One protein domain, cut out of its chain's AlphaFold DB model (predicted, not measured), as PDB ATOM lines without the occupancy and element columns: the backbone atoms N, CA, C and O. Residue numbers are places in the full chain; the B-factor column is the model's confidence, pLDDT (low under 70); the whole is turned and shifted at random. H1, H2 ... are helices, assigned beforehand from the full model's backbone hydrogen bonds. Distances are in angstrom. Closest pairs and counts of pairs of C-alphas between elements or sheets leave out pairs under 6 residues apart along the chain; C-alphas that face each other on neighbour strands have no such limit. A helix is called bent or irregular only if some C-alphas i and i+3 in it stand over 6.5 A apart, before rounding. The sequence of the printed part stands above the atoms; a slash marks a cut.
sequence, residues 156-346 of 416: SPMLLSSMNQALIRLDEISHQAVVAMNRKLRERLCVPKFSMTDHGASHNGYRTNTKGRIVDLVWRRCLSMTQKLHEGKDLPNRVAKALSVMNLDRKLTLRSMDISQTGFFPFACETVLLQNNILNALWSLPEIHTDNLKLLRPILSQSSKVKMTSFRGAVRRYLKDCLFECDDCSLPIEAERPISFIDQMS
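This is residues 156 to 346 of the 416 residues of an uncharacterized protein of Brachypodium distachyon (UniProt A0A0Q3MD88). Two helix pairs, H2 with H4 and H5 with H7, form a four-helix bundle along the domain's length; H3 covers H2 with H1 at that end, while H8 packs on H5, and H6 on H7 and H8 at the other end. Residues 199 to 206 stick out as a loop. The printed part has 191 residues, eight named helices, H1 to H8 in order, and no named strand: all helix, compact, radius of gyration of the C-alphas 17.5 A, spanning 56 by 40 by 27 A.

The longest helix, H3, residues 207 to 226, measures 28.7 A from C-alpha 207 at (83.885, 126.881, 104.577). Before it come H1, 157 to 168, and H2, 175 to 185. After it come H4, 237 to 254, 25.5 A; H5, 269 to 284, 22.4 A; H6, 290 to 299, only just irregular, with C-alphas 295 and 298 6.55 A apart; H7, 308 to 325, 25.5 A; and H8, 333 to 344, ending at C-alpha 344 (101.135, 157.612, 111.015).

H3 touches H2, closest C-alphas Asn 182 and Val 218, 5.6 A, at a shallow tilt of 31 degrees. H2 touches H4, Met 181 to Ala 242, C-alphas 4.3 A apart, opposite ways at 18 degrees. H1 only just touches H4, with 3 pairs of C-alphas within 8 A, the closest Ala 166 and Leu 243. Residues 275 to 282 of H5 touch residues 316 to 323 of H7, closest C-alphas Gln 275 and Leu 323, 5.7 A. H8 touches H5, C-alphas 281 and 343 being closest, 5.6 A, and H6, C-alphas 299 and 338, 6.6 A. H3 and H7 are apart. O i to N i+4 pairs are within hydrogen-bond range throughout H1, H2, H3, H5 and H7, in 13 of 14 in H4, 6 of 8 in H8 and 1 of 6 in H6, where 6 of 7 O i to N i+3 pairs are.

The C-alphas of Glu 231 and Lys 305 are farthest apart, 57.2 A. The printed part has no cut; the links H2 to H3 and H4 to H5 are long. Mean pLDDT of the printed part is 82.3, with residues 197 to 209, 258 to 262 and 328 to 334 among those under 70.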
ATOM      1  N   SER A 156     111.179 121.224 127.279       83.44
ATOM      2  CA  SER A 156     111.009 121.146 128.730       83.44
ATOM      3  C   SER A 156     109.562 120.777 129.081       83.44
ATOM      4  O   SER A 156     108.663 121.014 128.262       83.44
ATOM      5  N   PRO A 157     109.284 120.261 130.294       82.12
ATOM      6  CA  PRO A 157     107.920 119.946 130.726       82.12
ATOM      7  C   PRO A 157     106.958 121.140 130.604       82.12
ATOM      8  O   PRO A 157     105.822 120.998 130.150       82.12
ATOM      9  N   MET A 158     107.439 122.345 130.925       81.06
ATOM     10  CA  MET A 158     106.666 123.584 130.796       81.06
ATOM     11  C   MET A 158     106.350 123.921 129.333       81.06
ATOM     12  O   MET A 158     105.232 124.342 129.022       81.06
ATOM     13  N   LEU A 159     107.310 123.711 128.423       84.00
ATOM     14  CA  LEU A 159     107.088 123.914 126.993       84.00
ATOM     15  C   LEU A 159     106.078 122.900 126.448       84.00
ATOM     16  O   LEU A 159     105.139 123.306 125.774       84.00
ATOM     17  N   LEU A 160     106.213 121.614 126.791       84.12
ATOM     18  CA  LEU A 160     105.269 120.564 126.384       84.12
ATOM     19  C   LEU A 160     103.844 120.859 126.857       84.12
ATOM     20  O   LEU A 160     102.904 120.762 126.071       84.12
ATOM     21  N   SER A 161     103.685 121.275 128.116       84.25
ATOM     22  CA  SER A 161     102.387 121.690 128.655       84.25
ATOM     23  C   SER A 161     101.805 122.867 127.864       84.25
ATOM     24  O   SER A 161     100.660 122.805 127.412       84.25
ATOM     25  N   SER A 162     102.620 123.892 127.591       85.44
ATOM     26  CA  SER A 162     102.210 125.058 126.796       85.44
ATOM     27  C   SER A 162     101.804 124.675 125.371       85.44
ATOM     28  O   SER A 162     100.812 125.182 124.852       85.44
ATOM     29  N   MET A 163     102.535 123.751 124.741       87.31
ATOM     30  CA  MET A 163     102.214 123.225 123.415       87.31
ATOM     31  C   MET A 163     100.886 122.468 123.420       87.31
ATOM     32  O   MET A 163     100.053 122.709 122.555       87.31
ATOM     33  N   ASN A 164     100.658 121.589 124.396       85.88
ATOM     34  CA  ASN A 164      99.404 120.845 124.499       85.88
ATOM     35  C   ASN A 164      98.214 121.786 124.714       85.88
ATOM     36  O   ASN A 164      97.206 121.666 124.023       85.88
ATOM     37  N   GLN A 165      98.349 122.774 125.603       85.94
ATOM     38  CA  GLN A 165      97.321 123.799 125.807       85.94
ATOM     39  C   GLN A 165      97.051 124.611 124.539       85.94
ATOM     40  O   GLN A 165      95.899 124.924 124.241       85.94
ATOM     41  N   ALA A 166      98.102 124.947 123.791       87.62
ATOM     42  CA  ALA A 166      97.977 125.645 122.524       87.62
ATOM     43  C   ALA A 166      97.217 124.802 121.496       87.62
ATOM     44  O   ALA A 166      96.237 125.257 120.910       87.62
ATOM     45  N   LEU A 167      97.613 123.540 121.340       88.50
ATOM     46  CA  LEU A 167      96.982 122.630 120.399       88.50
ATOM     47  C   LEU A 167      95.495 122.418 120.722       88.50
ATOM     48  O   LEU A 167      94.685 122.389 119.799       88.50
ATOM     49  N   ILE A 168      95.114 122.304 122.005       89.12
ATOM     50  CA  ILE A 168      93.706 122.109 122.423       89.12
ATOM     51  C   ILE A 168      92.819 123.271 121.952       89.12
ATOM     52  O   ILE A 168      91.634 123.088 121.696       89.12
ATOM     53  N   ARG A 169      93.401 124.462 121.789       89.31
ATOM     54  CA  ARG A 169      92.705 125.687 121.380       89.31
ATOM     55  C   ARG A 169      92.823 125.989 119.883       89.31
ATOM     56  O   ARG A 169      92.533 127.107 119.463       89.31
ATOM     57  N   LEU A 170      93.224 125.022 119.052       90.12
ATOM     58  CA  LEU A 170      93.329 125.227 117.599       90.12
ATOM     59  C   LEU A 170      92.001 125.611 116.933       90.12
ATOM     60  O   LEU A 170      92.004 126.313 115.921       90.12
ATOM     61  N   ASP A 171      90.867 125.187 117.483       88.12
ATOM     62  CA  ASP A 171      89.562 125.568 116.941       88.12
ATOM     63  C   ASP A 171      89.205 127.036 117.214       88.12
ATOM     64  O   ASP A 171      88.439 127.632 116.449       88.12
ATOM     65  N   GLU A 172      89.811 127.652 118.234       90.31
ATOM     66  CA  GLU A 172      89.557 129.043 118.637       90.31
ATOM     67  C   GLU A 172      90.236 130.060 117.707       90.31
ATOM     68  O   GLU A 172      89.752 131.183 117.566       90.31
ATOM     69  N   ILE A 173      91.330 129.685 117.034       90.56
ATOM     70  CA  ILE A 173      92.087 130.617 116.187       90.56
ATOM     71  C   ILE A 173      91.425 130.887 114.832       90.56
ATOM     72  O   ILE A 173      90.576 130.137 114.330       90.56
ATOM     73  N   SER A 174      91.819 131.988 114.191       91.44
ATOM     74  CA  SER A 174      91.266 132.379 112.895       91.44
ATOM     75  C   SER A 174      91.606 131.384 111.774       91.44
ATOM     76  O   SER A 174      92.647 130.731 111.766       91.44
ATOM     77  N   HIS A 175      90.738 131.283 110.758       90.31
ATOM     78  CA  HIS A 175      90.991 130.409 109.602       90.31
ATOM     79  C   HIS A 175      92.316 130.742 108.887       90.31
ATOM     80  O   HIS A 175      93.034 129.828 108.486       90.31
ATOM     81  N   GLN A 176      92.666 132.032 108.767       90.81
ATOM     82  CA  GLN A 176      93.947 132.466 108.191       90.81
ATOM     83  C   GLN A 176      95.138 131.956 109.011       90.81
ATOM     84  O   GLN A 176      96.099 131.461 108.425       90.81
ATOM     85  N   ALA A 177      95.047 132.002 110.345       93.50
ATOM     86  CA  ALA A 177      96.083 131.474 111.228       93.50
ATOM     87  C   ALA A 177      96.258 129.961 111.041       93.50
ATOM     88  O   ALA A 177      97.374 129.506 110.815       93.50
ATOM     89  N   VAL A 178      95.170 129.178 111.015       93.81
ATOM     90  CA  VAL A 178      95.244 127.718 110.789       93.81
ATOM     91  C   VAL A 178      95.879 127.393 109.426       93.81
ATOM     92  O   VAL A 178      96.708 126.485 109.314       93.81
ATOM     93  N   VAL A 179      95.530 128.141 108.373       91.94
ATOM     94  CA  VAL A 179      96.132 127.978 107.039       91.94
ATOM     95  C   VAL A 179      97.628 128.302 107.064       91.94
ATOM     96  O   VAL A 179      98.417 127.524 106.525       91.94
ATOM     97  N   ALA A 180      98.034 129.394 107.712       92.81
ATOM     98  CA  ALA A 180      99.440 129.762 107.856       92.81
ATOM     99  C   ALA A 180     100.221 128.727 108.682       92.81
ATOM    100  O   ALA A 180     101.273 128.268 108.244       92.81
ATOM    101  N   MET A 181      99.669 128.235 109.798       94.69
ATOM    102  CA  MET A 181     100.247 127.127 110.573       94.69
ATOM    103  C   MET A 181     100.485 125.894 109.698       94.69
ATOM    104  O   MET A 181     101.574 125.323 109.693       94.69
ATOM    105  N   ASN A 182      99.484 125.507 108.906       93.75
ATOM    106  CA  ASN A 182      99.593 124.402 107.960       93.75
ATOM    107  C   ASN A 182     100.692 124.641 106.906       93.75
ATOM    108  O   ASN A 182     101.383 123.696 106.529       93.75
ATOM    109  N   ARG A 183     100.880 125.883 106.435       92.25
ATOM    110  CA  ARG A 183     101.989 126.242 105.534       92.25
ATOM    111  C   ARG A 183     103.344 126.121 106.230       92.25
ATOM    112  O   ARG A 183     104.209 125.444 105.678       92.25
ATOM    113  N   LYS A 184     103.498 126.659 107.448       92.88
ATOM    114  CA  LYS A 184     104.737 126.558 108.243       92.88
ATOM    115  C   LYS A 184     105.118 125.100 108.517       92.88
ATOM    116  O   LYS A 184     106.252 124.717 108.264       92.88
ATOM    117  N   LEU A 185     104.160 124.251 108.902       93.88
ATOM    118  CA  LEU A 185     104.383 122.809 109.114       93.88
ATOM    119  C   LEU A 185     104.821 122.052 107.853       93.88
ATOM    120  O   LEU A 185     105.431 120.990 107.957       93.88
ATOM    121  N   ARG A 186     104.471 122.564 106.670       91.69
ATOM    122  CA  ARG A 186     104.859 122.008 105.367       91.69
ATOM    123  C   ARG A 186     106.070 122.711 104.760       91.69
ATOM    124  O   ARG A 186     106.400 122.397 103.621       91.69
ATOM    125  N   GLU A 187     106.647 123.680 105.472       89.62
ATOM    126  CA  GLU A 187     107.771 124.506 105.016       89.62
ATOM    127  C   GLU A 187     107.486 125.161 103.654       89.62
ATOM    128  O   GLU A 187     108.352 125.314 102.798       89.62
ATOM    129  N   ARG A 188     106.219 125.540 103.441       86.62
ATOM    130  CA  ARG A 188     105.780 126.218 102.223       86.62
ATOM    131  C   ARG A 188     105.920 127.718 102.392       86.62
ATOM    132  O   ARG A 188     105.191 128.309 103.186       86.62
ATOM    133  N   LEU A 189     106.792 128.312 101.586       81.50
ATOM    134  CA  LEU A 189     106.912 129.759 101.475       81.50
ATOM    135  C   LEU A 189     105.614 130.359 100.929       81.50
ATOM    136  O   LEU A 189     104.996 129.826 100.003       81.50
ATOM    137  N   CYS A 190     105.207 131.478 101.512       82.69
ATOM    138  CA  CYS A 190     104.081 132.266 101.049       82.69
ATOM    139  C   CYS A 190     104.468 133.734 101.134       82.69
ATOM    140  O   CYS A 190     104.645 134.257 102.227       82.69
ATOM    141  N   VAL A 191     104.568 134.391  99.983       84.44
ATOM    142  CA  VAL A 191     104.754 135.841  99.918       84.44
ATOM    143  C   VAL A 191     103.361 136.473  99.890       84.44
ATOM    144  O   VAL A 191     102.631 136.247  98.916       84.44
ATOM    145  N   PRO A 192     102.944 137.204 100.939       87.31
ATOM    146  CA  PRO A 192     101.647 137.864 100.964       87.31
ATOM    147  C   PRO A 192     101.527 138.832  99.790       87.31
ATOM    148  O   PRO A 192     102.416 139.646  99.549       87.31
ATOM    149  N   LYS A 193     100.409 138.776  99.066       85.56
ATOM    150  CA  LYS A 193     100.100 139.719  97.987       85.56
ATOM    151  C   LYS A 193      98.770 140.382  98.269       85.56
ATOM    152  O   LYS A 193      97.817 139.720  98.673       85.56
ATOM    153  N   PHE A 194      98.712 141.691  98.056       86.12
ATOM    154  CA  PHE A 194      97.464 142.415  98.196       86.12
ATOM    155  C   PHE A 194      96.532 142.058  97.032       86.12
ATOM    156  O   PHE A 194      96.902 142.195  95.866       86.12
ATOM    157  N   SER A 195      95.314 141.612  97.339       82.12
ATOM    158  CA  SER A 195      94.293 141.320  96.335       82.12
ATOM    159  C   SER A 195      92.910 141.753  96.810       82.12
ATOM    160  O   SER A 195      92.491 141.457  97.930       82.12
ATOM    161  N   MET A 196      92.167 142.411  95.918       79.25
ATOM    162  CA  MET A 196      90.767 142.784  96.156       79.25
ATOM    163  C   MET A 196      89.802 141.617  95.974       79.25
ATOM    164  O   MET A 196      88.671 141.672  96.455       79.25
ATOM    165  N   THR A 197      90.233 140.562  95.284       63.31
ATOM    166  CA  THR A 197      89.475 139.325  95.177       63.31
ATOM    167  C   THR A 197      89.379 138.681  96.549       63.31
ATOM    168  O   THR A 197      90.373 138.303  97.173       63.31
ATOM    169  N   ASP A 198      88.147 138.524  97.019       51.97
ATOM    170  CA  ASP A 198      87.865 137.552  98.052       51.97
ATOM    171  C   ASP A 198      88.309 136.187  97.522       51.97
ATOM    172  O   ASP A 198      87.648 135.602  96.665       51.97
ATOM    173  N   HIS A 199      89.325 135.584  98.139       47.56
ATOM    174  CA  HIS A 199      89.525 134.128  98.101       47.56
ATOM    175  C   HIS A 199      88.329 133.355  98.726       47.56
ATOM    176  O   HIS A 199      88.455 132.208  99.142       47.56
ATOM    177  N   GLY A 200      87.164 133.999  98.864       43.88
ATOM    178  CA  GLY A 200      85.898 133.489  99.368       43.88
ATOM    179  C   GLY A 200      84.749 133.510  98.365       43.88
ATOM    180  O   GLY A 200      83.666 133.076  98.739       43.88
ATOM    181  N   ALA A 201      84.956 133.979  97.129       37.78
ATOM    182  CA  ALA A 201      83.919 133.963  96.091       37.78
ATOM    183  C   ALA A 201      83.828 132.631  95.315       37.78
ATOM    184  O   ALA A 201      82.999 132.507  94.422       37.78
ATOM    185  N   SER A 202      84.616 131.611  95.682       39.09
ATOM    186  CA  SER A 202      84.324 130.216  95.328       39.09
ATOM    187  C   SER A 202      83.992 129.449  96.608       39.09
ATOM    188  O   SER A 202      84.836 129.324  97.493       39.09
ATOM    189  N   HIS A 203      82.761 128.935  96.690       38.31
ATOM    190  CA  HIS A 203      82.202 128.072  97.747       38.31
ATOM    191  C   HIS A 203      81.642 128.749  99.011       38.31
ATOM    192  O   HIS A 203      82.072 128.506 100.143       38.31
ATOM    193  N   ASN A 204      80.564 129.510  98.821       35.16
ATOM    194  CA  ASN A 204      79.592 129.799  99.873       35.16
ATOM    195  C   ASN A 204      78.798 128.501 100.170       35.16
ATOM    196  O   ASN A 204      77.895 128.144  99.423       35.16
ATOM    197  N   GLY A 205      79.232 127.730 101.175       37.66
ATOM    198  CA  GLY A 205      78.611 126.456 101.590       37.66
ATOM    199  C   GLY A 205      79.579 125.419 102.191       37.66
ATOM    200  O   GLY A 205      79.172 124.604 103.008       37.66
ATOM    201  N   TYR A 206      80.879 125.487 101.864       39.84
ATOM    202  CA  TYR A 206      81.899 124.486 102.261       39.84
ATOM    203  C   TYR A 206      82.934 124.974 103.301       39.84
ATOM    204  O   TYR A 206      83.852 124.239 103.680       39.84
ATOM    205  N   ARG A 207      82.834 126.224 103.771       50.03
ATOM    206  CA  ARG A 207      83.885 126.881 104.577       50.03
ATOM    207  C   ARG A 207      84.066 126.313 105.990       50.03
ATOM    208  O   ARG A 207      85.203 126.219 106.451       50.03
ATOM    209  N   THR A 208      82.997 125.899 106.663       50.06
ATOM    210  CA  THR A 208      83.067 125.339 108.027       50.06
ATOM    211  C   THR A 208      83.718 123.956 108.034       50.06
ATOM    212  O   THR A 208      84.661 123.728 108.789       50.06
ATOM    213  N   ASN A 209      83.324 123.085 107.099       57.09
ATOM    214  CA  ASN A 209      83.902 121.747 106.947       57.09
ATOM    215  C   ASN A 209      85.373 121.794 106.471       57.09
ATOM    216  O   ASN A 209      86.161 120.889 106.725       57.09
ATOM    217  N   THR A 210      85.790 122.887 105.821       75.69
ATOM    218  CA  THR A 210      87.190 123.082 105.412       75.69
ATOM    219  C   THR A 210      88.081 123.535 106.572       75.69
ATOM    220  O   THR A 210      89.206 123.051 106.673       75.69
ATOM    221  N   LYS A 211      87.614 124.418 107.478       83.31
ATOM    222  CA  LYS A 211      88.417 124.821 108.651       83.31
ATOM    223  C   LYS A 211      88.690 123.620 109.559       83.31
ATOM    224  O   LYS A 211      89.860 123.373 109.825       83.31
ATOM    225  N   GLY A 212      87.656 122.865 109.948       87.06
ATOM    226  CA  GLY A 212      87.809 121.684 110.813       87.06
ATOM    227  C   GLY A 212      88.805 120.672 110.241       87.06
ATOM    228  O   GLY A 212      89.777 120.313 110.894       87.06
ATOM    229  N   ARG A 213      88.692 120.353 108.942       88.62
ATOM    230  CA  ARG A 213      89.650 119.466 108.255       88.62
ATOM    231  C   ARG A 213      91.096 119.962 108.298       88.62
ATOM    232  O   ARG A 213      92.014 119.145 108.370       88.62
ATOM    233  N   ILE A 214      91.328 121.273 108.184       89.44
ATOM    234  CA  ILE A 214      92.686 121.830 108.271       89.44
ATOM    235  C   ILE A 214      93.156 121.845 109.731       89.44
ATOM    236  O   ILE A 214      94.321 121.533 109.962       89.44
ATOM    237  N   VAL A 215      92.279 122.130 110.698       92.75
ATOM    238  CA  VAL A 215      92.593 122.018 112.132       92.75
ATOM    239  C   VAL A 215      93.051 120.597 112.462       92.75
ATOM    240  O   VAL A 215      94.166 120.431 112.954       92.75
ATOM    241  N   ASP A 216      92.295 119.574 112.061       91.50
ATOM    242  CA  ASP A 216      92.662 118.163 112.255       91.50
ATOM    243  C   ASP A 216      94.009 117.814 111.612       91.50
ATOM    244  O   ASP A 216      94.792 117.002 112.115       91.50
ATOM    245  N   LEU A 217      94.289 118.403 110.448       92.56
ATOM    246  CA  LEU A 217      95.537 118.198 109.724       92.56
ATOM    247  C   LEU A 217      96.724 118.853 110.448       92.56
ATOM    248  O   LEU A 217      97.796 118.252 110.524       92.56
ATOM    249  N   VAL A 218      96.543 120.071 110.967       94.44
ATOM    250  CA  VAL A 218      97.540 120.796 111.769       94.44
ATOM    251  C   VAL A 218      97.804 120.041 113.067       94.44
ATOM    252  O   VAL A 218      98.958 119.716 113.342       94.44
ATOM    253  N   TRP A 219      96.748 119.675 113.797       93.56
ATOM    254  CA  TRP A 219      96.816 118.899 115.035       93.56
ATOM    255  C   TRP A 219      97.608 117.600 114.842       93.56
ATOM    256  O   TRP A 219      98.617 117.381 115.514       93.56
ATOM    257  N   ARG A 220      97.232 116.771 113.854       91.94
ATOM    258  CA  ARG A 220      97.922 115.498 113.574       91.94
ATOM    259  C   ARG A 220      99.390 115.677 113.200       91.94
ATOM    260  O   ARG A 220     100.212 114.854 113.592       91.94
ATOM    261  N   ARG A 221      99.737 116.722 112.440       93.06
ATOM    262  CA  ARG A 221     101.137 116.993 112.071       93.06
ATOM    263  C   ARG A 221     101.967 117.479 113.248       93.06
ATOM    264  O   ARG A 221     103.101 117.038 113.383       93.06
ATOM    265  N   CYS A 222     101.418 118.359 114.080       91.56
ATOM    266  CA  CYS A 222     102.087 118.764 115.309       91.56
ATOM    267  C   CYS A 222     102.355 117.531 116.177       91.56
ATOM    268  O   CYS A 222     103.512 117.273 116.486       91.56
ATOM    269  N   LEU A 223     101.329 116.717 116.456       88.25
ATOM    270  CA  LEU A 223     101.479 115.499 117.255       88.25
ATOM    271  C   LEU A 223     102.489 114.511 116.671       88.25
ATOM    272  O   LEU A 223     103.353 114.033 117.393       88.25
ATOM    273  N   SER A 224     102.431 114.201 115.375       89.25
ATOM    274  CA  SER A 224     103.350 113.211 114.793       89.25
ATOM    275  C   SER A 224     104.813 113.658 114.841       89.25
ATOM    276  O   SER A 224     105.718 112.831 114.959       89.25
ATOM    277  N   MET A 225     105.059 114.969 114.780       86.94
ATOM    278  CA  MET A 225     106.395 115.552 114.894       86.94
ATOM    279  C   MET A 225     106.859 115.699 116.344       86.94
ATOM    280  O   MET A 225     108.064 115.785 116.573       86.94
ATOM    281  N   THR A 226     105.937 115.718 117.309       81.69
ATOM    282  CA  THR A 226     106.253 115.870 118.735       81.69
ATOM    283  C   THR A 226     106.238 114.556 119.511       81.69
ATOM    284  O   THR A 226     106.933 114.457 120.512       81.69
ATOM    285  N   GLN A 227     105.560 113.514 119.023       80.12
ATOM    286  CA  GLN A 227     105.500 112.178 119.641       80.12
ATOM    287  C   GLN A 227     106.874 111.525 119.845       80.12
ATOM    288  O   GLN A 227     107.031 110.686 120.724       80.12
ATOM    289  N   LYS A 228     107.871 111.896 119.034       72.94
ATOM    290  CA  LYS A 228     109.249 111.381 119.137       72.94
ATOM    291  C   LYS A 228     110.174 112.280 119.967       72.94
ATOM    292  O   LYS A 228     111.358 111.970 120.102       72.94
ATOM    293  N   LEU A 229     109.673 113.406 120.479       77.75
ATOM    294  CA  LEU A 229     110.467 114.354 121.252       77.75
ATOM    295  C   LEU A 229     110.482 113.941 122.722       77.75
ATOM    296  O   LEU A 229     109.441 113.774 123.346       77.75
ATOM    297  N   HIS A 230     111.683 113.811 123.269       75.56
ATOM    298  CA  HIS A 230     111.929 113.677 124.700       75.56
ATOM    299  C   HIS A 230     112.600 114.948 125.225       75.56
ATOM    300  O   HIS A 230     113.098 115.771 124.446       75.56
ATOM    301  N   GLU A 231     112.596 115.108 126.546       76.69
ATOM    302  CA  GLU A 231     113.240 116.231 127.224       76.69
ATOM    303  C   GLU A 231     114.700 116.394 126.768       76.69
ATOM    304  O   GLU A 231     115.423 115.422 126.539       76.69
ATOM    305  N   GLY A 232     115.113 117.642 126.543       67.88
ATOM    306  CA  GLY A 232     116.459 117.966 126.067       67.88
ATOM    307  C   GLY A 232     116.688 117.833 124.554       67.88
ATOM    308  O   GLY A 232     117.752 118.249 124.081       67.88
ATOM    309  N   LYS A 233     115.731 117.321 123.765       84.19
ATOM    310  CA  LYS A 233     115.726 117.483 122.294       84.19
ATOM    311  C   LYS A 233     115.185 118.851 121.898       84.19
ATOM    312  O   LYS A 233     114.462 119.472 122.665       84.19
ATOM    313  N   ASP A 234     115.524 119.311 120.699       86.19
ATOM    314  CA  ASP A 234     115.078 120.617 120.212       86.19
ATOM    315  C   ASP A 234     113.720 120.501 119.516       86.19
ATOM    316  O   ASP A 234     113.489 119.582 118.723       86.19
ATOM    317  N   LEU A 235     112.822 121.447 119.800       88.94
ATOM    318  CA  LEU A 235     111.548 121.572 119.103       88.94
ATOM    319  C   LEU A 235     111.813 121.839 117.609       88.94
ATOM    320  O   LEU A 235     112.513 122.803 117.287       88.94
ATOM    321  N   PRO A 236     111.249 121.048 116.675       90.81
ATOM    322  CA  PRO A 236     111.452 121.284 115.252       90.81
ATOM    323  C   PRO A 236     110.990 122.685 114.836       90.81
ATOM    324  O   PRO A 236     109.856 123.075 115.126       90.81
ATOM    325  N   ASN A 237     111.829 123.409 114.087       89.56
ATOM    326  CA  ASN A 237     111.576 124.800 113.688       89.56
ATOM    327  C   ASN A 237     110.198 125.002 113.050       89.56
ATOM    328  O   ASN A 237     109.496 125.946 113.386       89.56
ATOM    329  N   ARG A 238     109.765 124.096 112.170       91.50
ATOM    330  CA  ARG A 238     108.445 124.175 111.528       91.50
ATOM    331  C   ARG A 238     107.271 124.082 112.510       91.50
ATOM    332  O   ARG A 238     106.259 124.746 112.306       91.50
ATOM    333  N   VAL A 239     107.411 123.302 113.587       92.75
ATOM    334  CA  VAL A 239     106.407 123.203 114.661       92.75
ATOM    335  C   VAL A 239     106.446 124.465 115.515       92.75
ATOM    336  O   VAL A 239     105.407 125.072 115.752       92.75
ATOM    337  N   ALA A 240     107.642 124.905 115.909       91.06
ATOM    338  CA  ALA A 240     107.853 126.137 116.661       91.06
ATOM    339  C   ALA A 240     107.276 127.374 115.943       91.06
ATOM    340  O   ALA A 240     106.525 128.154 116.535       91.06
ATOM    341  N   LYS A 241     107.569 127.531 114.645       91.56
ATOM    342  CA  LYS A 241     107.035 128.603 113.793       91.56
ATOM    343  C   LYS A 241     105.515 128.517 113.670       91.56
ATOM    344  O   LYS A 241     104.844 129.534 113.803       91.56
ATOM    345  N   ALA A 242     104.960 127.319 113.475       93.56
ATOM    346  CA  ALA A 242     103.511 127.137 113.425       93.56
ATOM    347  C   ALA A 242     102.840 127.538 114.749       93.56
ATOM    348  O   ALA A 242     101.917 128.341 114.745       93.56
ATOM    349  N   LEU A 243     103.325 127.057 115.893       92.06
ATOM    350  CA  LEU A 243     102.773 127.444 117.198       92.06
ATOM    351  C   LEU A 243     102.910 128.950 117.469       92.06
ATOM    352  O   LEU A 243     102.038 129.553 118.089       92.06
ATOM    353  N   SER A 244     103.952 129.587 116.934       90.56
ATOM    354  CA  SER A 244     104.109 131.039 117.038       90.56
ATOM    355  C   SER A 244     103.039 131.820 116.265       90.56
ATOM    356  O   SER A 244     102.611 132.869 116.737       90.56
ATOM    357  N   VAL A 245     102.530 131.302 115.139       93.19
ATOM    358  CA  VAL A 245     101.364 131.891 114.443       93.19
ATOM    359  C   VAL A 245     100.139 131.915 115.358       93.19
ATOM    360  O   VAL A 245      99.396 132.893 115.372       93.19
ATOM    361  N   MET A 246      99.950 130.869 116.166       91.44
ATOM    362  CA  MET A 246      98.861 130.807 117.141       91.44
ATOM    363  C   MET A 246      98.989 131.910 118.203       91.44
ATOM    364  O   MET A 246      98.009 132.584 118.521       91.44
ATOM    365  N   ASN A 247     100.206 132.142 118.703       89.50
ATOM    366  CA  ASN A 247     100.491 133.244 119.624       89.50
ATOM    367  C   ASN A 247     100.179 134.604 118.983       89.50
ATOM    368  O   ASN A 247      99.559 135.450 119.626       89.50
ATOM    369  N   LEU A 248     100.551 134.814 117.715       91.50
ATOM    370  CA  LEU A 248     100.251 136.051 116.984       91.50
ATOM    371  C   LEU A 248      98.741 136.267 116.796       91.50
ATOM    372  O   LEU A 248      98.252 137.374 117.016       91.50
ATOM    373  N   ASP A 249      97.983 135.223 116.448       92.94
ATOM    374  CA  ASP A 249      96.518 135.304 116.323       92.94
ATOM    375  C   ASP A 249      95.856 135.620 117.673       92.94
ATOM    376  O   ASP A 249      94.909 136.409 117.746       92.94
ATOM    377  N   ARG A 250      96.409 135.083 118.768       89.25
ATOM    378  CA  ARG A 250      95.957 135.383 120.129       89.25
ATOM    379  C   ARG A 250      96.273 136.821 120.540       89.25
ATOM    380  O   ARG A 250      95.374 137.486 121.048       89.25
ATOM    381  N   LYS A 251      97.488 137.328 120.276       89.62
ATOM    382  CA  LYS A 251      97.831 138.754 120.468       89.62
ATOM    383  C   LYS A 251      96.844 139.644 119.727       89.62
ATOM    384  O   LYS A 251      96.282 140.571 120.303       89.62
ATOM    385  N   LEU A 252      96.589 139.317 118.461       91.50
ATOM    386  CA  LEU A 252      95.675 140.066 117.613       91.50
ATOM    387  C   LEU A 252      94.247 140.079 118.175       91.50
ATOM    388  O   LEU A 252      93.626 141.141 118.217       91.50
ATOM    389  N   THR A 253      93.751 138.925 118.621       89.56
ATOM    390  CA  THR A 253      92.394 138.756 119.163       89.56
ATOM    391  C   THR A 253      92.218 139.453 120.510       89.56
ATOM    392  O   THR A 253      91.217 140.133 120.716       89.56
ATOM    393  N   LEU A 254      93.197 139.328 121.410       88.38
ATOM    394  CA  LEU A 254      93.161 139.940 122.742       88.38
ATOM    395  C   LEU A 254      93.547 141.424 122.741       88.38
ATOM    396  O   LEU A 254      93.395 142.084 123.763       88.38
ATOM    397  N   ARG A 255      94.067 141.941 121.620       88.19
ATOM    398  CA  ARG A 255      94.659 143.282 121.516       88.19
ATOM    399  C   ARG A 255      95.719 143.561 122.592       88.19
ATOM    400  O   ARG A 255      95.781 144.658 123.138       88.19
ATOM    401  N   SER A 256      96.551 142.561 122.888       81.31
ATOM    402  CA  SER A 256      97.635 142.667 123.869       81.31
ATOM    403  C   SER A 256      98.961 142.219 123.265       81.31
ATOM    404  O   SER A 256      99.044 141.143 122.666       81.31
ATOM    405  N   MET A 257     100.001 143.037 123.449       76.38
ATOM    406  CA  MET A 257     101.386 142.663 123.141       76.38
ATOM    407  C   MET A 257     101.964 141.724 124.199       76.38
ATOM    408  O   MET A 257     102.761 140.841 123.867       76.38
ATOM    409  N   ASP A 258     101.522 141.900 125.445       67.19
ATOM    410  CA  ASP A 258     101.894 141.069 126.579       67.19
ATOM    411  C   ASP A 258     100.929 139.885 126.658       67.19
ATOM    412  O   ASP A 258      99.832 139.950 127.224       67.19
ATOM    413  N   ILE A 259     101.308 138.804 125.981       60.03
ATOM    414  CA  ILE A 259     100.746 137.492 126.264       60.03
ATOM    415  C   ILE A 259     101.799 136.721 127.043       60.03
ATOM    416  O   ILE A 259     102.923 136.540 126.585       60.03
ATOM    417  N   SER A 260     101.403 136.196 128.198       50.75
ATOM    418  CA  SER A 260     102.244 135.367 129.070       50.75
ATOM    419  C   SER A 260     102.708 134.048 128.430       50.75
ATOM    420  O   SER A 260     103.388 133.253 129.082       50.75
ATOM    421  N   GLN A 261     102.330 133.794 127.172       53.62
ATOM    422  CA  GLN A 261     102.660 132.580 126.449       53.62
ATOM    423  C   GLN A 261     104.109 132.574 125.983       53.62
ATOM    424  O   GLN A 261     104.719 133.581 125.629       53.62
ATOM    425  N   THR A 262     104.640 131.367 126.000       57.47
ATOM    426  CA  THR A 262     106.014 131.037 125.695       57.47
ATOM    427  C   THR A 262     106.306 131.385 124.237       57.47
ATOM    428  O   THR A 262     105.538 131.042 123.335       57.47
ATOM    429  N   GLY A 263     107.408 132.095 123.984       72.94
ATOM    430  CA  GLY A 263     107.957 132.163 122.634       72.94
ATOM    431  C   GLY A 263     108.227 130.730 122.184       72.94
ATOM    432  O   GLY A 263     109.042 130.039 122.786       72.94
ATOM    433  N   PHE A 264     107.473 130.226 121.206       84.62
ATOM    434  CA  PHE A 264     107.717 128.880 120.680       84.62
ATOM    435  C   PHE A 264     108.911 128.893 119.726       84.62
ATOM    436  O   PHE A 264     109.681 127.933 119.676       84.62
ATOM    437  N   PHE A 265     109.093 130.000 119.002       86.56
ATOM    438  CA  PHE A 265     110.195 130.224 118.078       86.56
ATOM    439  C   PHE A 265     110.960 131.512 118.435       86.56
ATOM    440  O   PHE A 265     110.322 132.540 118.676       86.56
ATOM    441  N   PRO A 266     112.305 131.478 118.457       80.75
ATOM    442  CA  PRO A 266     113.118 132.639 118.783       80.75
ATOM    443  C   PRO A 266     113.324 133.504 117.537       80.75
ATOM    444  O   PRO A 266     114.359 133.423 116.880       80.75
ATOM    445  N   PHE A 267     112.321 134.304 117.178       79.00
ATOM    446  CA  PHE A 267     112.462 135.260 116.077       79.00
ATOM    447  C   PHE A 267     113.556 136.292 116.371       79.00
ATOM    448  O   PHE A 267     113.772 136.663 117.531       79.00
ATOM    449  N   ALA A 268     114.202 136.766 115.303       76.25
ATOM    450  CA  ALA A 268     115.112 137.902 115.352       76.25
ATOM    451  C   ALA A 268     114.376 139.169 115.822       76.25
ATOM    452  O   ALA A 268     113.160 139.300 115.630       76.25
ATOM    453  N   CYS A 269     115.103 140.103 116.438       73.38
ATOM    454  CA  CYS A 269     114.527 141.336 116.976       73.38
ATOM    455  C   CYS A 269     113.795 142.139 115.896       73.38
ATOM    456  O   CYS A 269     112.692 142.622 116.136       73.38
ATOM    457  N   GLU A 270     114.364 142.211 114.696       73.75
ATOM    458  CA  GLU A 270     113.802 142.897 113.534       73.75
ATOM    459  C   GLU A 270     112.445 142.297 113.148       73.75
ATOM    460  O   GLU A 270     111.469 143.022 112.961       73.75
ATOM    461  N   THR A 271     112.345 140.966 113.121       80.62
ATOM    462  CA  THR A 271     111.087 140.259 112.860       80.62
ATOM    463  C   THR A 271     110.056 140.536 113.953       80.62
ATOM    464  O   THR A 271     108.888 140.765 113.645       80.62
ATOM    465  N   VAL A 272     110.455 140.532 115.230       81.06
ATOM    466  CA  VAL A 272     109.542 140.825 116.349       81.06
ATOM    467  C   VAL A 272     109.025 142.262 116.275       81.06
ATOM    468  O   VAL A 272     107.823 142.487 116.430       81.06
ATOM    469  N   LEU A 273     109.904 143.229 116.001       78.38
ATOM    470  CA  LEU A 273     109.534 144.629 115.790       78.38
ATOM    471  C   LEU A 273     108.537 144.757 114.636       78.38
ATOM    472  O   LEU A 273     107.498 145.398 114.780       78.38
ATOM    473  N   LEU A 274     108.797 144.076 113.522       83.38
ATOM    474  CA  LEU A 274     107.920 144.095 112.360       83.38
ATOM    475  C   LEU A 274     106.546 143.468 112.640       83.38
ATOM    476  O   LEU A 274     105.518 144.047 112.290       83.38
ATOM    477  N   GLN A 275     106.506 142.325 113.331       87.94
ATOM    478  CA  GLN A 275     105.261 141.703 113.791       87.94
ATOM    479  C   GLN A 275     104.463 142.655 114.695       87.94
ATOM    480  O   GLN A 275     103.245 142.771 114.540       87.94
ATOM    481  N   ASN A 276     105.134 143.372 115.601       87.06
ATOM    482  CA  ASN A 276     104.495 144.358 116.472       87.06
ATOM    483  C   ASN A 276     103.946 145.555 115.677       87.06
ATOM    484  O   ASN A 276     102.808 145.965 115.907       87.06
ATOM    485  N   ASN A 277     104.692 146.062 114.693       86.38
ATOM    486  CA  ASN A 277     104.230 147.138 113.811       86.38
ATOM    487  C   ASN A 277     102.978 146.719 113.025       86.38
ATOM    488  O   ASN A 277     102.003 147.469 112.955       86.38
ATOM    489  N   ILE A 278     102.945 145.488 112.499       91.25
ATOM    490  CA  ILE A 278     101.755 144.951 111.823       91.25
ATOM    491  C   ILE A 278     100.570 144.820 112.790       91.25
ATOM    492  O   ILE A 278      99.442 145.157 112.422       91.25
ATOM    493  N   LEU A 279     100.790 144.335 114.017       91.56
ATOM    494  CA  LEU A 279      99.745 144.234 115.045       91.56
ATOM    495  C   LEU A 279      99.154 145.612 115.376       91.56
ATOM    496  O   LEU A 279      97.933 145.768 115.355       91.56
ATOM    497  N   ASN A 280     100.005 146.617 115.591       89.62
ATOM    498  CA  ASN A 280      99.588 147.999 115.831       89.62
ATOM    499  C   ASN A 280      98.782 148.561 114.656       89.62
ATOM    500  O   ASN A 280      97.713 149.149 114.860       89.62
ATOM    501  N   ALA A 281      99.227 148.306 113.423       91.94
ATOM    502  CA  ALA A 281      98.499 148.710 112.231       91.94
ATOM    503  C   ALA A 281      97.126 148.020 112.135       91.94
ATOM    504  O   ALA A 281      96.113 148.665 111.860       91.94
ATOM    505  N   LEU A 282      97.048 146.720 112.429       93.50
ATOM    506  CA  LEU A 282      95.793 145.963 112.461       93.50
ATOM    507  C   LEU A 282      94.816 146.476 113.526       93.50
ATOM    508  O   LEU A 282      93.604 146.478 113.281       93.50
ATOM    509  N   TRP A 283      95.319 146.894 114.690       92.38
ATOM    510  CA  TRP A 283      94.509 147.469 115.764       92.38
ATOM    511  C   TRP A 283      94.030 148.885 115.461       92.38
ATOM    512  O   TRP A 283      92.910 149.208 115.849       92.38
ATOM    513  N   SER A 284      94.827 149.673 114.732       90.56
ATOM    514  CA  SER A 284      94.513 151.056 114.341       90.56
ATOM    515  C   SER A 284      93.607 151.141 113.107       90.56
ATOM    516  O   SER A 284      92.787 152.045 112.987       90.56
ATOM    517  N   LEU A 285      93.674 150.166 112.195       91.69
ATOM    518  CA  LEU A 285      92.880 150.128 110.958       91.69
ATOM    519  C   LEU A 285      91.354 150.365 111.112       91.69
ATOM    520  O   LEU A 285      90.761 150.967 110.210       91.69
ATOM    521  N   PRO A 286      90.669 149.881 112.171       89.25
ATOM    522  CA  PRO A 286      89.264 150.202 112.418       89.25
ATOM    523  C   PRO A 286      89.013 151.684 112.738       89.25
ATOM    524  O   PRO A 286      87.924 152.164 112.440       89.25
ATOM    525  N   GLU A 287      89.990 152.373 113.327       87.62
ATOM    526  CA  GLU A 287      89.892 153.749 113.838       87.62
ATOM    527  C   GLU A 287      90.239 154.796 112.765       87.62
ATOM    528  O   GLU A 287      89.849 155.954 112.873       87.62
ATOM    529  N   ILE A 288      90.918 154.394 111.685       86.94
ATOM    530  CA  ILE A 288      91.296 155.302 110.593       86.94
ATOM    531  C   ILE A 288      90.062 155.838 109.859       86.94
ATOM    532  O   ILE A 288      89.250 155.066 109.322       86.94
ATOM    533  N   HIS A 289      89.989 157.168 109.748       87.06
ATOM    534  CA  HIS A 289      88.949 157.876 109.005       87.06
ATOM    535  C   HIS A 289      88.894 157.452 107.529       87.06
ATOM    536  O   HIS A 289      89.907 157.156 106.892       87.06
ATOM    537  N   THR A 290      87.690 157.440 106.955       86.81
ATOM    538  CA  THR A 290      87.445 157.004 105.570       86.81
ATOM    539  C   THR A 290      88.281 157.789 104.557       86.81
ATOM    540  O   THR A 290      88.761 157.191 103.595       86.81
ATOM    541  N   ASP A 291      88.487 159.090 104.770       86.25
ATOM    542  CA  ASP A 291      89.273 159.927 103.855       86.25
ATOM    543  C   ASP A 291      90.764 159.593 103.887       86.25
ATOM    544  O   ASP A 291      91.359 159.400 102.829       86.25
ATOM    545  N   ASN A 292      91.337 159.370 105.070       86.62
ATOM    546  CA  ASN A 292      92.724 158.914 105.201       86.62
ATOM    547  C   ASN A 292      92.901 157.531 104.563       86.62
ATOM    548  O   ASN A 292      93.883 157.266 103.874       86.62
ATOM    549  N   LEU A 293      91.901 156.653 104.694       87.31
ATOM    550  CA  LEU A 293      91.930 155.341 104.056       87.31
ATOM    551  C   LEU A 293      91.863 155.413 102.515       87.31
ATOM    552  O   LEU A 293      92.363 154.507 101.848       87.31
ATOM    553  N   LYS A 294      91.296 156.478 101.916       88.19
ATOM    554  CA  LYS A 294      91.341 156.687 100.450       88.19
ATOM    555  C   LYS A 294      92.774 156.874  99.958       88.19
ATOM    556  O   LYS A 294      93.098 156.362  98.887       88.19
ATOM    557  N   LEU A 295      93.621 157.542 100.742       89.75
ATOM    558  CA  LEU A 295      95.025 157.801 100.404       89.75
ATOM    559  C   LEU A 295      95.878 156.522 100.392       89.75
ATOM    560  O   LEU A 295      96.891 156.463  99.704       89.75
ATOM    561  N   LEU A 296      95.431 155.456 101.065       88.62
ATOM    562  CA  LEU A 296      96.097 154.149 101.046       88.62
ATOM    563  C   LEU A 296      95.913 153.393  99.712       88.62
ATOM    564  O   LEU A 296      96.676 152.483  99.393       88.62
ATOM    565  N   ARG A 297      94.903 153.747  98.907       87.81
ATOM    566  CA  ARG A 297      94.613 153.077  97.624       87.81
ATOM    567  C   ARG A 297      95.756 153.146  96.609       87.81
ATOM    568  O   ARG A 297      96.116 152.079  96.110       87.81
ATOM    569  N   PRO A 298      96.335 154.322  96.294       85.62
ATOM    570  CA  PRO A 298      97.468 154.396  95.375       85.62
ATOM    571  C   PRO A 298      98.693 153.636  95.899       85.62
ATOM    572  O   PRO A 298      99.377 153.000  95.105       85.62
ATOM    573  N   ILE A 299      98.920 153.608  97.220       86.88
ATOM    574  CA  ILE A 299     100.027 152.851  97.837       86.88
ATOM    575  C   ILE A 299      99.907 151.351  97.528       86.88
ATOM    576  O   ILE A 299     100.901 150.695  97.231       86.88
ATOM    577  N   LEU A 300      98.682 150.819  97.529       85.81
ATOM    578  CA  LEU A 300      98.375 149.418  97.214       85.81
ATOM    579  C   LEU A 300      98.005 149.189  95.736       85.81
ATOM    580  O   LEU A 300      97.456 148.139  95.387       85.81
ATOM    581  N   SER A 301      98.282 150.172  94.868       81.88
ATOM    582  CA  SER A 301      97.994 150.134  93.426       81.88
ATOM    583  C   SER A 301      96.534 149.777  93.096       81.88
ATOM    584  O   SER A 301      96.258 148.998  92.186       81.88
ATOM    585  N   GLN A 302      95.575 150.321  93.858       79.75
ATOM    586  CA  GLN A 302      94.142 150.049  93.686       79.75
ATOM    587  C   GLN A 302      93.360 151.199  93.054       79.75
ATOM    588  O   GLN A 302      93.538 152.368  93.394       79.75
ATOM    589  N   SER A 303      92.403 150.839  92.189       68.81
ATOM    590  CA  SER A 303      91.490 151.793  91.548       68.81
ATOM    591  C   SER A 303      90.412 152.325  92.504       68.81
ATOM    592  O   SER A 303      90.018 151.679  93.480       68.81
ATOM    593  N   SER A 304      89.874 153.509  92.203       71.50
ATOM    594  CA  SER A 304      88.909 154.213  93.059       71.50
ATOM    595  C   SER A 304      87.506 153.582  93.119       71.50
ATOM    596  O   SER A 304      86.690 153.984  93.950       71.50
ATOM    597  N   LYS A 305      87.218 152.571  92.291       76.06
ATOM    598  CA  LYS A 305      85.860 152.043  92.074       76.06
ATOM    599  C   LYS A 305      85.333 151.130  93.193       76.06
ATOM    600  O   LYS A 305      84.143 150.836  93.222       76.06
ATOM    601  N   VAL A 306      86.181 150.664  94.115       79.56
ATOM    602  CA  VAL A 306      85.765 149.688  95.141       79.56
ATOM    603  C   VAL A 306      85.151 150.363  96.373       79.56
ATOM    604  O   VAL A 306      85.597 151.429  96.797       79.56
ATOM    605  N   LYS A 307      84.141 149.735  96.993       85.69
ATOM    606  CA  LYS A 307      83.554 150.194  98.265       85.69
ATOM    607  C   LYS A 307      84.607 150.223  99.378       85.69
ATOM    608  O   LYS A 307      85.420 149.306  99.502       85.69
ATOM    609  N   MET A 308      84.579 151.257 100.222       87.12
ATOM    610  CA  MET A 308      85.612 151.438 101.248       87.12
ATOM    611  C   MET A 308      85.592 150.354 102.333       87.12
ATOM    612  O   MET A 308      86.644 149.947 102.814       87.12
ATOM    613  N   THR A 309      84.416 149.833 102.679       86.62
ATOM    614  CA  THR A 309      84.275 148.712 103.622       86.62
ATOM    615  C   THR A 309      84.976 147.452 103.112       86.62
ATOM    616  O   THR A 309      85.743 146.833 103.850       86.62
ATOM    617  N   SER A 310      84.787 147.117 101.833       87.56
ATOM    618  CA  SER A 310      85.471 146.006 101.166       87.56
ATOM    619  C   SER A 310      86.981 146.231 101.092       87.56
ATOM    620  O   SER A 310      87.744 145.318 101.392       87.56
ATOM    621  N   PHE A 311      87.421 147.453 100.773       89.75
ATOM    622  CA  PHE A 311      88.843 147.811 100.769       89.75
ATOM    623  C   PHE A 311      89.480 147.667 102.156       89.75
ATOM    624  O   PHE A 311      90.491 146.983 102.286       89.75
ATOM    625  N   ARG A 312      88.850 148.197 103.214       91.38
ATOM    626  CA  ARG A 312      89.313 148.014 104.600       91.38
ATOM    627  C   ARG A 312      89.414 146.529 104.964       91.38
ATOM    628  O   ARG A 312      90.377 146.113 105.602       91.38
ATOM    629  N   GLY A 313      88.435 145.723 104.546       90.50
ATOM    630  CA  GLY A 313      88.448 144.271 104.729       90.50
ATOM    631  C   GLY A 313      89.620 143.586 104.019       90.50
ATOM    632  O   GLY A 313      90.284 142.742 104.623       90.50
ATOM    633  N   ALA A 314      89.912 143.981 102.778       90.19
ATOM    634  CA  ALA A 314      91.045 143.472 102.005       90.19
ATOM    635  C   ALA A 314      92.393 143.857 102.639       90.19
ATOM    636  O   ALA A 314      93.246 142.991 102.815       90.19
ATOM    637  N   VAL A 315      92.551 145.112 103.081       92.00
ATOM    638  CA  VAL A 315      93.745 145.579 103.813       92.00
ATOM    639  C   VAL A 315      93.935 144.778 105.099       92.00
ATOM    640  O   VAL A 315      95.017 144.251 105.340       92.00
ATOM    641  N   ARG A 316      92.872 144.595 105.893       93.44
ATOM    642  CA  ARG A 316      92.929 143.784 107.120       93.44
ATOM    643  C   ARG A 316      93.380 142.352 106.834       93.44
ATOM    644  O   ARG A 316      94.167 141.799 107.595       93.44
ATOM    645  N   ARG A 317      92.864 141.737 105.767       91.81
ATOM    646  CA  ARG A 317      93.228 140.372 105.370       91.81
ATOM    647  C   ARG A 317      94.694 140.285 104.963       91.81
ATOM    648  O   ARG A 317      95.389 139.410 105.466       91.81
ATOM    649  N   TYR A 318      95.143 141.213 104.123       91.75
ATOM    650  CA  TYR A 318      96.522 141.294 103.659       91.75
ATOM    651  C   TYR A 318      97.507 141.478 104.817       91.75
ATOM    652  O   TYR A 318      98.482 140.740 104.909       91.75
ATOM    653  N   LEU A 319      97.219 142.388 105.753       92.81
ATOM    654  CA  LEU A 319      98.054 142.594 106.939       92.81
ATOM    655  C   LEU A 319      98.088 141.362 107.854       92.81
ATOM    656  O   LEU A 319      99.137 141.050 108.403       92.81
ATOM    657  N   LYS A 320      96.979 140.616 107.989       93.00
ATOM    658  CA  LYS A 320      96.987 139.322 108.699       93.00
ATOM    659  C   LYS A 320      97.878 138.291 108.010       93.00
ATOM    660  O   LYS A 320      98.617 137.586 108.689       93.00
ATOM    661  N   ASP A 321      97.825 138.209 106.682       90.44
ATOM    662  CA  ASP A 321      98.705 137.312 105.930       90.44
ATOM    663  C   ASP A 321     100.176 137.734 106.083       90.44
ATOM    664  O   ASP A 321     101.030 136.874 106.277       90.44
ATOM    665  N   CYS A 322     100.467 139.042 106.098       91.06
ATOM    666  CA  CYS A 322     101.793 139.572 106.427       91.06
ATOM    667  C   CYS A 322     102.234 139.167 107.833       91.06
ATOM    668  O   CYS A 322     103.320 138.623 107.985       91.06
ATOM    669  N   LEU A 323     101.381 139.349 108.844       92.38
ATOM    670  CA  LEU A 323     101.679 138.991 110.231       92.38
ATOM    671  C   LEU A 323     102.068 137.519 110.381       92.38
ATOM    672  O   LEU A 323     103.061 137.206 111.028       92.38
ATOM    673  N   PHE A 324     101.282 136.613 109.796       91.88
ATOM    674  CA  PHE A 324     101.489 135.175 109.972       91.88
ATOM    675  C   PHE A 324     102.610 134.604 109.103       91.88
ATOM    676  O   PHE A 324     103.132 133.530 109.412       91.88
ATOM    677  N   GLU A 325     102.985 135.296 108.028       88.38
ATOM    678  CA  GLU A 325     104.103 134.891 107.180       88.38
ATOM    679  C   GLU A 325     105.421 135.600 107.515       88.38
ATOM    680  O   GLU A 325     106.458 135.115 107.076       88.38
ATOM    681  N   CYS A 326     105.403 136.645 108.351       82.75
ATOM    682  CA  CYS A 326     106.575 137.377 108.839       82.75
ATOM    683  C   CYS A 326     107.466 136.496 109.737       82.75
ATOM    684  O   CYS A 326     107.266 136.430 110.954       82.75
ATOM    685  N   ASP A 327     108.436 135.804 109.133       76.38
ATOM    686  CA  ASP A 327     109.458 135.008 109.817       76.38
ATOM    687  C   ASP A 327     110.894 135.474 109.503       76.38
ATOM    688  O   ASP A 327     111.397 136.358 110.189       76.38
ATOM    689  N   ASP A 328     111.541 134.899 108.489       62.31
ATOM    690  CA  ASP A 328     112.934 135.160 108.090       62.31
ATOM    691  C   ASP A 328     113.018 135.782 106.684       62.31
ATOM    692  O   ASP A 328     114.067 136.266 106.265       62.31
ATOM    693  N   CYS A 329     111.920 135.753 105.925       51.19
ATOM    694  CA  CYS A 329     111.810 136.493 104.679       51.19
ATOM    695  C   CYS A 329     111.390 137.923 105.016       51.19
ATOM    696  O   CYS A 329     110.350 138.118 105.649       51.19
ATOM    697  N   SER A 330     112.178 138.911 104.578       59.66
ATOM    698  CA  SER A 330     111.735 140.304 104.530       59.66
ATOM    699  C   SER A 330     110.311 140.329 103.981       59.66
ATOM    700  O   SER A 330     110.033 139.676 102.963       59.66
ATOM    701  N   LEU A 331     109.401 141.036 104.656       65.75
ATOM    702  CA  LEU A 331     108.096 141.305 104.069       65.75
ATOM    703  C   LEU A 331     108.300 141.850 102.647       65.75
ATOM    704  O   LEU A 331     109.343 142.446 102.360       65.75
ATOM    705  N   PRO A 332     107.317 141.676 101.751       63.88
ATOM    706  CA  PRO A 332     107.313 142.458 100.527       63.88
ATOM    707  C   PRO A 332     107.563 143.926 100.907       63.88
ATOM    708  O   PRO A 332     106.916 144.419 101.832       63.88
ATOM    709  N   ILE A 333     108.487 144.621 100.235       65.31
ATOM    710  CA  ILE A 333     108.716 146.072 100.425       65.31
ATOM    711  C   ILE A 333     107.375 146.823 100.301       65.31
ATOM    712  O   ILE A 333     107.114 147.846 100.936       65.31
ATOM    713  N   GLU A 334     106.470 146.252  99.511       68.12
ATOM    714  CA  GLU A 334     105.092 146.663  99.306       68.12
ATOM    715  C   GLU A 334     104.225 146.639 100.578       68.12
ATOM    716  O   GLU A 334     103.215 147.339 100.616       68.12
ATOM    717  N   ALA A 335     104.587 145.872 101.611       79.12
ATOM    718  CA  ALA A 335     103.888 145.809 102.893       79.12
ATOM    719  C   ALA A 335     104.360 146.886 103.881       79.12
ATOM    720  O   ALA A 335     103.563 147.336 104.699       79.12
ATOM    721  N   GLU A 336     105.610 147.347 103.798       83.62
ATOM    722  CA  GLU A 336     106.142 148.357 104.725       83.62
ATOM    723  C   GLU A 336     105.413 149.694 104.581       83.62
ATOM    724  O   GLU A 336     104.900 150.238 105.556       83.62
ATOM    725  N   ARG A 337     105.262 150.178 103.342       86.69
ATOM    726  CA  ARG A 337     104.575 151.444 103.040       86.69
ATOM    727  C   ARG A 337     103.159 151.531 103.628       86.69
ATOM    728  O   ARG A 337     102.865 152.532 104.282       86.69
ATOM    729  N   PRO A 338     102.260 150.545 103.431       87.38
ATOM    730  CA  PRO A 338     100.929 150.598 104.017       87.38
ATOM    731  C   PRO A 338     100.942 150.450 105.545       87.38
ATOM    732  O   PRO A 338     100.088 151.056 106.185       87.38
ATOM    733  N   ILE A 339     101.881 149.697 106.139       89.19
ATOM    734  CA  ILE A 339     102.018 149.597 107.604       89.19
ATOM    735  C   ILE A 339     102.402 150.960 108.186       89.19
ATOM    736  O   ILE A 339     101.691 151.464 109.052       89.19
ATOM    737  N   SER A 340     103.467 151.580 107.669       86.88
ATOM    738  CA  SER A 340     103.931 152.898 108.117       86.88
ATOM    739  C   SER A 340     102.865 153.974 107.921       86.88
ATOM    740  O   SER A 340     102.639 154.780 108.817       86.88
ATOM    741  N   PHE A 341     102.154 153.955 106.789       88.75
ATOM    742  CA  PHE A 341     101.055 154.888 106.540       88.75
ATOM    743  C   PHE A 341      99.929 154.739 107.572       88.75
ATOM    744  O   PHE A 341      99.411 155.729 108.084       88.75
ATOM    745  N   ILE A 342      99.526 153.501 107.871       87.75
ATOM    746  CA  ILE A 342      98.469 153.235 108.851       87.75
ATOM    747  C   ILE A 342      98.890 153.689 110.248       87.75
ATOM    748  O   ILE A 342      98.057 154.243 110.964       87.75
ATOM    749  N   ASP A 343     100.146 153.455 110.623       84.50
ATOM    750  CA  ASP A 343     100.675 153.880 111.915       84.50
ATOM    751  C   ASP A 343     100.644 155.408 112.044       84.50
ATOM    752  O   ASP A 343     100.019 155.920 112.964       84.50
ATOM    753  N   GLN A 344     101.160 156.140 111.051       81.44
ATOM    754  CA  GLN A 344     101.135 157.612 111.015       81.44
ATOM    755  C   GLN A 344      99.719 158.202 111.086       81.44
ATOM    756  O   GLN A 344      99.496 159.256 111.681       81.44
ATOM    757  N   MET A 345      98.750 157.527 110.467       80.50
ATOM    758  CA  MET A 345      97.349 157.954 110.438       80.50
ATOM    759  C   MET A 345      96.543 157.453 111.642       80.50
ATOM    760  O   MET A 345      95.338 157.707 111.715       80.50
ATOM    761  N   SER A 346      97.171 156.716 112.562       75.81
ATOM    762  CA  SER A 346      96.536 156.250 113.789       75.81
ATOM    763  C   SER A 346      96.359 157.416 114.769       75.81
ATOM    764  O   SER A 346      97.326 158.141 115.028       75.81
TER     765      SER A 346